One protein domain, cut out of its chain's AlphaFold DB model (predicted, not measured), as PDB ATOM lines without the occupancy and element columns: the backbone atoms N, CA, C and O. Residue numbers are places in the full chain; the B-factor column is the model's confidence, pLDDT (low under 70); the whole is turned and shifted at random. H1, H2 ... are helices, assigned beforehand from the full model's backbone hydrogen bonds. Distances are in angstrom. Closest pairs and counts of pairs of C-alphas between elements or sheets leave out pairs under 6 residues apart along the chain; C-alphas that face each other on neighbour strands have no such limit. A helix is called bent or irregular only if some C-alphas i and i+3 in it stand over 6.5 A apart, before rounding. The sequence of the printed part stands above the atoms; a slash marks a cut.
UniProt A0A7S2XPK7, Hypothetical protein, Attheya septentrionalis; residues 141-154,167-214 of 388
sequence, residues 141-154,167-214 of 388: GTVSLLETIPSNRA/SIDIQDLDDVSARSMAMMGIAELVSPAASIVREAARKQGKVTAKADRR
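What this domain is: This is residues 141 to 154 and 167 to 214 of the 388 residues of the protein "Hypothetical protein" of Attheya septentrionalis (UniProt A0A7S2XPK7). A small body of three short helices and loops holds the first part of one long helix, H4, whose far end sticks out as an arm with residues 205 to 214 standing free. Within the body, H2 packs crosswise on the first half of H4. The printed part has 62 residues with four named helices, H1, H2, H3 and H4 in that order along the chain, and no named strand; its class is all helix. It is only just compact, close to loose, with a radius of gyration of the C-alphas of 12.2 A, and it spans 39 by 26 by 18 A, the arm making the length.

Where its parts are: The printed part begins at Gly 141, with its C-alpha at (226.320, 209.612, 217.380). H1 is residues 144 to 148 and begins at C-alpha 144, (223.194, 219.380, 216.452). After the cut, H2 is residues 178 to 183, 8.7 A from first to last C-alpha. H3 is residues 187 to 190. H4 is residues 192 to 212, 30.0 A from first to last C-alpha, and ends at C-alpha 212, (208.627, 210.689, 241.302). No helix is bent or irregular.

How they stand to each other: H1 and H2 only just touch, with 3 pairs of C-alphas within 8 A; their closest C-alphas are those of Leu 146 and Ala 178, 4.7 A apart. H2 touches H4, which meets it with residues 194 to 201 alone, and the closest C-alphas are those of Ala 182 and Ala 194, 4.7 A apart. The lines of H2 and H4 are about perpendicular, at 84 degrees. H3 and H4 only just touch, and only at the corner by their link, with 3 pairs of C-alphas within 8 A; H4 takes part with residues 194 to 195 alone, and the closest C-alphas are those of Ala 187 and Ala 194, 6.9 A apart. H2 and H3 are close but not clearly touching, the C-alphas of Ala 182 and Glu 188 being closest at 7.2 A. H1 and H4 are close but not clearly touching, the C-alphas of Thr 148 and Ala 193 being closest at 6.4 A. H1 and H3 are apart. In H2 and H4 every O i to N i+4 pair is within hydrogen-bond range; in H1 0 of 1 is, beside 2 of 2 O i to N i+3 pairs, and H3 is too short for an O i to N i+4 pair.

The domain as a whole: The two C-alphas farthest apart are those of Ser 151 and Arg 214, 39.0 A. Without the stretch that stands free, the body has 52 residues and spans 26 by 24 by 18 A. Residues 155 to 166 are not printed, and C-alphas 154 and 167 are 15.7 A apart across this cut, which lies in the link from H1 to H2. The links from H2 to H3 and from H3 to H4 are tight. The mean pLDDT of the printed part is 86.8; residues 185 to 190 are under 70, of which 187 to 190 belong to H3.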
ATOM      1  N   GLY A 141     227.276 209.486 216.276       94.50
ATOM      2  CA  GLY A 141     226.320 209.612 217.380       94.50
ATOM      3  C   GLY A 141     226.020 211.066 217.780       94.50
ATOM      4  O   GLY A 141     225.127 211.311 218.586       94.50
ATOM      5  N   THR A 142     226.707 212.056 217.212       94.81
ATOM      6  CA  THR A 142     226.510 213.474 217.544       94.81
ATOM      7  C   THR A 142     225.159 213.990 217.042       94.81
ATOM      8  O   THR A 142     224.739 213.656 215.934       94.81
ATOM      9  N   VAL A 143     224.512 214.851 217.833       96.25
ATOM     10  CA  VAL A 143     223.336 215.655 217.447       96.25
ATOM     11  C   VAL A 143     223.701 217.137 217.373       96.25
ATOM     12  O   VAL A 143     224.623 217.577 218.064       96.25
ATOM     13  N   SER A 144     222.941 217.936 216.616       96.06
ATOM     14  CA  SER A 144     223.194 219.380 216.452       96.06
ATOM     15  C   SER A 144     223.361 220.125 217.781       96.06
ATOM     16  O   SER A 144     224.227 220.987 217.902       96.06
ATOM     17  N   LEU A 145     222.569 219.771 218.803       97.12
ATOM     18  CA  LEU A 145     222.626 220.441 220.102       97.12
ATOM     19  C   LEU A 145     223.983 220.270 220.795       97.12
ATOM     20  O   LEU A 145     224.457 221.213 221.428       97.12
ATOM     21  N   LEU A 146     224.620 219.105 220.662       94.38
ATOM     22  CA  LEU A 146     225.904 218.831 221.305       94.38
ATOM     23  C   LEU A 146     227.003 219.753 220.762       94.38
ATOM     24  O   LEU A 146     227.783 220.289 221.543       94.38
ATOM     25  N   GLU A 147     227.003 220.029 219.453       92.50
ATOM     26  CA  GLU A 147     227.977 220.916 218.797       92.50
ATOM     27  C   GLU A 147     227.849 222.386 219.248       92.50
ATOM     28  O   GLU A 147     228.820 223.147 219.176       92.50
ATOM     29  N   THR A 148     226.678 222.808 219.747       93.88
ATOM     30  CA  THR A 148     226.448 224.202 220.181       93.88
ATOM     31  C   THR A 148     227.221 224.582 221.440       93.88
ATOM     32  O   THR A 148     227.520 225.758 221.640       93.88
ATOM     33  N   ILE A 149     227.563 223.607 222.287       92.19
ATOM     34  CA  ILE A 149     228.283 223.842 223.542       92.19
ATOM     35  C   ILE A 149     229.758 224.191 223.285       92.19
ATOM     36  O   ILE A 149     230.164 225.275 223.708       92.19
ATOM     37  N   PRO A 150     230.562 223.372 222.571       90.38
ATOM     38  CA  PRO A 150     231.959 223.703 222.296       90.38
ATOM     39  C   PRO A 150     232.099 224.922 221.376       90.38
ATOM     40  O   PRO A 150     233.036 225.699 221.537       90.38
ATOM     41  N   SER A 151     231.152 225.141 220.457       91.50
ATOM     42  CA  SER A 151     231.115 226.351 219.616       91.50
ATOM     43  C   SER A 151     230.494 227.572 220.310       91.50
ATOM     44  O   SER A 151     230.479 228.664 219.746       91.50
ATOM     45  N   ASN A 152     229.978 227.399 221.531       91.88
ATOM     46  CA  ASN A 152     229.309 228.412 222.345       91.88
ATOM     47  C   ASN A 152     228.189 229.202 221.627       91.88
ATOM     48  O   ASN A 152     227.974 230.388 221.890       91.88
ATOM     49  N   ARG A 153     227.448 228.541 220.731       94.12
ATOM     50  CA  ARG A 153     226.330 229.113 219.960       94.12
ATOM     51  C   ARG A 153     225.033 229.127 220.769       94.12
ATOM     52  O   ARG A 153     224.194 228.236 220.646       94.12
ATOM     53  N   ALA A 154     224.875 230.135 221.627       95.19
ATOM     54  CA  ALA A 154     223.690 230.271 222.482       95.19
ATOM     55  C   ALA A 154     222.384 230.451 221.696       95.19
ATOM     56  O   ALA A 154     221.371 229.867 222.063       95.19
ATOM     57  N   SER A 167     216.252 217.040 222.530       96.62
ATOM     58  CA  SER A 167     216.666 216.265 223.690       96.62
ATOM     59  C   SER A 167     218.065 216.678 224.130       96.62
ATOM     60  O   SER A 167     218.995 216.766 223.331       96.62
ATOM     61  N   ILE A 168     218.230 216.885 225.435       96.38
ATOM     62  CA  ILE A 168     219.532 217.191 226.039       96.38
ATOM     63  C   ILE A 168     220.297 215.931 226.473       96.38
ATOM     64  O   ILE A 168     221.418 216.040 226.959       96.38
ATOM     65  N   ASP A 169     219.682 214.756 226.313       95.75
ATOM     66  CA  ASP A 169     220.130 213.480 226.885       95.75
ATOM     67  C   ASP A 169     220.698 212.504 225.848       95.75
ATOM     68  O   ASP A 169     221.146 211.422 226.212       95.75
ATOM     69  N   ILE A 170     220.677 212.857 224.560       96.25
ATOM     70  CA  ILE A 170     221.217 211.990 223.508       96.25
ATOM     71  C   ILE A 170     222.738 211.980 223.612       96.25
ATOM     72  O   ILE A 170     223.365 213.040 223.574       96.25
ATOM     73  N   GLN A 171     223.292 210.781 223.763       95.56
ATOM     74  CA  GLN A 171     224.722 210.528 223.877       95.56
ATOM     75  C   GLN A 171     225.330 210.215 222.513       95.56
ATOM     76  O   GLN A 171     224.712 209.512 221.711       95.56
ATOM     77  N   ASP A 172     226.521 210.740 222.255       95.12
ATOM     78  CA  ASP A 172     227.352 210.336 221.124       95.12
ATOM     79  C   ASP A 172     228.091 209.010 221.397       95.12
ATOM     80  O   ASP A 172     227.775 208.297 222.350       95.12
ATOM     81  N   LEU A 173     229.034 208.640 220.523       94.81
ATOM     82  CA  LEU A 173     229.816 207.406 220.675       94.81
ATOM     83  C   LEU A 173     230.765 207.407 221.886       94.81
ATOM     84  O   LEU A 173     231.212 206.333 222.276       94.81
ATOM     85  N   ASP A 174     231.049 208.572 222.475       93.06
ATOM     86  CA  ASP A 174     231.894 208.722 223.664       93.06
ATOM     87  C   ASP A 174     231.048 208.847 224.950       93.06
ATOM     88  O   ASP A 174     231.528 209.302 225.992       93.06
ATOM     89  N   ASP A 175     229.762 208.477 224.880       94.00
ATOM     90  CA  ASP A 175     228.765 208.613 225.945       94.00
ATOM     91  C   ASP A 175     228.525 210.068 226.403       94.00
ATOM     92  O   ASP A 175     227.948 210.329 227.475       94.00
ATOM     93  N   VAL A 176     228.913 211.052 225.581       92.81
ATOM     94  CA  VAL A 176     228.776 212.476 225.884       92.81
ATOM     95  C   VAL A 176     227.453 213.006 225.336       92.81
ATOM     96  O   VAL A 176     227.118 212.869 224.165       92.81
ATOM     97  N   SER A 177     226.679 213.658 226.202       95.38
ATOM     98  CA  SER A 177     225.429 214.335 225.852       95.38
ATOM     99  C   SER A 177     225.553 215.837 226.064       95.38
ATOM    100  O   SER A 177     226.441 216.316 226.778       95.38
ATOM    101  N   ALA A 178     224.608 216.602 225.511       94.81
ATOM    102  CA  ALA A 178     224.546 218.037 225.766       94.81
ATOM    103  C   ALA A 178     224.420 218.316 227.274       94.81
ATOM    104  O   ALA A 178     225.070 219.225 227.794       94.81
ATOM    105  N   ARG A 179     223.637 217.505 228.004       93.00
ATOM    106  CA  ARG A 179     223.551 217.591 229.462       93.00
ATOM    107  C   ARG A 179     224.908 217.346 230.105       93.00
ATOM    108  O   ARG A 179     225.328 218.204 230.874       93.00
ATOM    109  N   SER A 180     225.559 216.205 229.862       91.06
ATOM    110  CA  SER A 180     226.803 215.875 230.573       91.06
ATOM    111  C   SER A 180     227.883 216.917 230.289       91.06
ATOM    112  O   SER A 180     228.461 217.449 231.236       91.06
ATOM    113  N   MET A 181     228.044 217.332 229.031       90.31
ATOM    114  CA  MET A 181     228.993 218.377 228.644       90.31
ATOM    115  C   MET A 181     228.680 219.730 229.303       90.31
ATOM    116  O   MET A 181     229.580 220.390 229.817       90.31
ATOM    117  N   ALA A 182     227.405 220.132 229.383       89.88
ATOM    118  CA  ALA A 182     227.011 221.376 230.050       89.88
ATOM    119  C   ALA A 182     227.249 221.370 231.576       89.88
ATOM    120  O   ALA A 182     227.244 222.445 232.193       89.88
ATOM    121  N   MET A 183     227.431 220.189 232.183       83.25
ATOM    122  CA  MET A 183     227.746 220.013 233.609       83.25
ATOM    123  C   MET A 183     229.247 219.856 233.899       83.25
ATOM    124  O   MET A 183     229.627 219.934 235.069       83.25
ATOM    125  N   MET A 184     230.093 219.629 232.887       74.88
ATOM    126  CA  MET A 184     231.534 219.420 233.062       74.88
ATOM    127  C   MET A 184     232.290 220.741 233.296       74.88
ATOM    128  O   MET A 184     232.327 221.615 232.432       74.88
ATOM    129  N   GLY A 185     232.965 220.854 234.447       64.19
ATOM    130  CA  GLY A 185     234.031 221.833 234.708       64.19
ATOM    131  C   GLY A 185     233.710 223.314 234.421       64.19
ATOM    132  O   GLY A 185     232.582 223.785 234.558       64.19
ATOM    133  N   ILE A 186     234.750 224.061 234.030       51.75
ATOM    134  CA  ILE A 186     234.775 225.515 233.744       51.75
ATOM    135  C   ILE A 186     233.728 226.017 232.724       51.75
ATOM    136  O   ILE A 186     233.480 227.222 232.665       51.75
ATOM    137  N   ALA A 187     233.028 225.134 231.995       52.69
ATOM    138  CA  ALA A 187     231.861 225.496 231.174       52.69
ATOM    139  C   ALA A 187     230.697 226.089 232.002       52.69
ATOM    140  O   ALA A 187     229.796 226.748 231.468       52.69
ATOM    141  N   GLU A 188     230.705 225.878 233.323       47.44
ATOM    142  CA  GLU A 188     229.757 226.463 234.272       47.44
ATOM    143  C   GLU A 188     229.814 227.997 234.323       47.44
ATOM    144  O   GLU A 188     228.775 228.630 234.520       47.44
ATOM    145  N   LEU A 189     230.990 228.593 234.097       53.16
ATOM    146  CA  LEU A 189     231.229 230.022 234.324       53.16
ATOM    147  C   LEU A 189     231.170 230.886 233.052       53.16
ATOM    148  O   LEU A 189     231.024 232.098 233.182       53.16
ATOM    149  N   VAL A 190     231.268 230.308 231.843       64.19
ATOM    150  CA  VAL A 190     231.571 231.115 230.634       64.19
ATOM    151  C   VAL A 190     230.815 230.741 229.349       64.19
ATOM    152  O   VAL A 190     230.979 231.422 228.340       64.19
ATOM    153  N   SER A 191     229.961 229.708 229.350       84.94
ATOM    154  CA  SER A 191     229.192 229.320 228.150       84.94
ATOM    155  C   SER A 191     227.694 229.649 228.266       84.94
ATOM    156  O   SER A 191     226.960 228.951 228.981       84.94
ATOM    157  N   PRO A 192     227.202 230.679 227.544       91.12
ATOM    158  CA  PRO A 192     225.775 230.925 227.355       91.12
ATOM    159  C   PRO A 192     225.006 229.718 226.799       91.12
ATOM    160  O   PRO A 192     223.922 229.415 227.302       91.12
ATOM    161  N   ALA A 193     225.573 228.976 225.839       92.12
ATOM    162  CA  ALA A 193     224.942 227.773 225.287       92.12
ATOM    163  C   ALA A 193     224.729 226.694 226.365       92.12
ATOM    164  O   ALA A 193     223.621 226.179 226.539       92.12
ATOM    165  N   ALA A 194     225.754 226.423 227.179       91.81
ATOM    166  CA  ALA A 194     225.638 225.489 228.295       91.81
ATOM    167  C   ALA A 194     224.613 225.962 229.346       91.81
ATOM    168  O   ALA A 194     223.932 225.140 229.957       91.81
ATOM    169  N   SER A 195     224.449 227.276 229.548       90.44
ATOM    170  CA  SER A 195     223.438 227.832 230.461       90.44
ATOM    171  C   SER A 195     222.008 227.472 230.040       90.44
ATOM    172  O   SER A 195     221.196 227.090 230.887       90.44
ATOM    173  N   ILE A 196     221.715 227.520 228.737       94.00
ATOM    174  CA  ILE A 196     220.410 227.138 228.176       94.00
ATOM    175  C   ILE A 196     220.134 225.656 228.441       94.00
ATOM    176  O   ILE A 196     219.084 225.305 228.988       94.00
ATOM    177  N   VAL A 197     221.110 224.789 228.151       94.00
ATOM    178  CA  VAL A 197     221.005 223.343 228.405       94.00
ATOM    179  C   VAL A 197     220.836 223.051 229.899       94.00
ATOM    180  O   VAL A 197     219.997 222.234 230.281       94.00
ATOM    181  N   ARG A 198     221.555 223.758 230.779       89.75
ATOM    182  CA  ARG A 198     221.389 223.631 232.236       89.75
ATOM    183  C   ARG A 198     220.007 224.074 232.701       89.75
ATOM    184  O   ARG A 198     219.429 223.426 233.573       89.75
ATOM    185  N   GLU A 199     219.450 225.153 232.164       91.25
ATOM    186  CA  GLU A 199     218.092 225.565 232.530       91.25
ATOM    187  C   GLU A 199     217.056 224.533 232.055       91.25
ATOM    188  O   GLU A 199     216.156 224.181 232.822       91.25
ATOM    189  N   ALA A 200     217.218 223.963 230.858       93.62
ATOM    190  CA  ALA A 200     216.385 222.859 230.382       93.62
ATOM    191  C   ALA A 200     216.507 221.613 231.275       93.62
ATOM    192  O   ALA A 200     215.495 221.095 231.751       93.62
ATOM    193  N   ALA A 201     217.732 221.213 231.629       91.88
ATOM    194  CA  ALA A 201     218.007 220.125 232.566       91.88
ATOM    195  C   ALA A 201     217.339 220.346 233.927       91.88
ATOM    196  O   ALA A 201     216.770 219.419 234.502       91.88
ATOM    197  N   ARG A 202     217.379 221.578 234.447       87.81
ATOM    198  CA  ARG A 202     216.728 221.971 235.704       87.81
ATOM    199  C   ARG A 202     215.206 221.892 235.592       87.81
ATOM    200  O   ARG A 202     214.552 221.431 236.527       87.81
ATOM    201  N   LYS A 203     214.622 222.358 234.483       89.94
ATOM    202  CA  LYS A 203     213.174 222.268 234.228       89.94
ATOM    203  C   LYS A 203     212.727 220.806 234.159       89.94
ATOM    204  O   LYS A 203     211.813 220.440 234.895       89.94
ATOM    205  N   GLN A 204     213.415 219.972 233.380       89.00
ATOM    206  CA  GLN A 204     213.151 218.533 233.292       89.00
ATOM    207  C   GLN A 204     213.300 217.861 234.660       89.00
ATOM    208  O   GLN A 204     212.381 217.180 235.100       89.00
ATOM    209  N   GLY A 205     214.382 218.151 235.390       86.12
ATOM    210  CA  GLY A 205     214.621 217.625 236.733       86.12
ATOM    211  C   GLY A 205     213.527 217.987 237.742       86.12
ATOM    212  O   GLY A 205     213.185 217.191 238.608       86.12
ATOM    213  N   LYS A 206     212.936 219.186 237.646       84.06
ATOM    214  CA  LYS A 206     211.792 219.574 238.489       84.06
ATOM    215  C   LYS A 206     210.537 218.784 238.144       84.06
ATOM    216  O   LYS A 206     209.784 218.438 239.051       84.06
ATOM    217  N   VAL A 207     210.288 218.551 236.855       85.00
ATOM    218  CA  VAL A 207     209.143 217.758 236.395       85.00
ATOM    219  C   VAL A 207     209.299 216.312 236.855       85.00
ATOM    220  O   VAL A 207     208.370 215.788 237.468       85.00
ATOM    221  N   THR A 208     210.476 215.708 236.666       81.25
ATOM    222  CA  THR A 208     210.760 214.334 237.106       81.25
ATOM    223  C   THR A 208     210.705 214.209 238.623       81.25
ATOM    224  O   THR A 208     209.924 213.409 239.119       81.25
ATOM    225  N   ALA A 209     211.397 215.067 239.382       76.88
ATOM    226  CA  ALA A 209     211.342 215.038 240.846       76.88
ATOM    227  C   ALA A 209     209.913 215.220 241.377       76.88
ATOM    228  O   ALA A 209     209.510 214.542 242.322       76.88
ATOM    229  N   LYS A 210     209.121 216.125 240.781       76.88
ATOM    230  CA  LYS A 210     207.712 216.299 241.158       76.88
ATOM    231  C   LYS A 210     206.898 215.044 240.846       76.88
ATOM    232  O   LYS A 210     206.076 214.681 241.678       76.88
ATOM    233  N   ALA A 211     207.116 214.410 239.694       75.94
ATOM    234  CA  ALA A 211     206.436 213.180 239.306       75.94
ATOM    235  C   ALA A 211     206.837 211.995 240.198       75.94
ATOM    236  O   ALA A 211     205.964 211.283 240.673       75.94
ATOM    237  N   ASP A 212     208.122 211.810 240.498       73.44
ATOM    238  CA  ASP A 212     208.627 210.689 241.302       73.44
ATOM    239  C   ASP A 212     208.175 210.759 242.761       73.44
ATOM    240  O   ASP A 212     207.749 209.759 243.334       73.44
ATOM    241  N   ARG A 213     208.163 211.958 243.357       74.44
ATOM    242  CA  ARG A 213     207.635 212.184 244.719       74.44
ATOM    243  C   ARG A 213     206.122 211.944 244.823       74.44
ATOM    244  O   ARG A 213     205.576 211.913 245.928       74.44
ATOM    245  N   ARG A 214     205.451 211.810 243.683       82.81
ATOM    246  CA  ARG A 214     204.008 211.694 243.501       82.81
ATOM    247  C   ARG A 214     203.682 210.359 242.847       82.81
ATOM    248  O   ARG A 214     202.971 210.323 241.857       82.81
TER     249      ARG A 214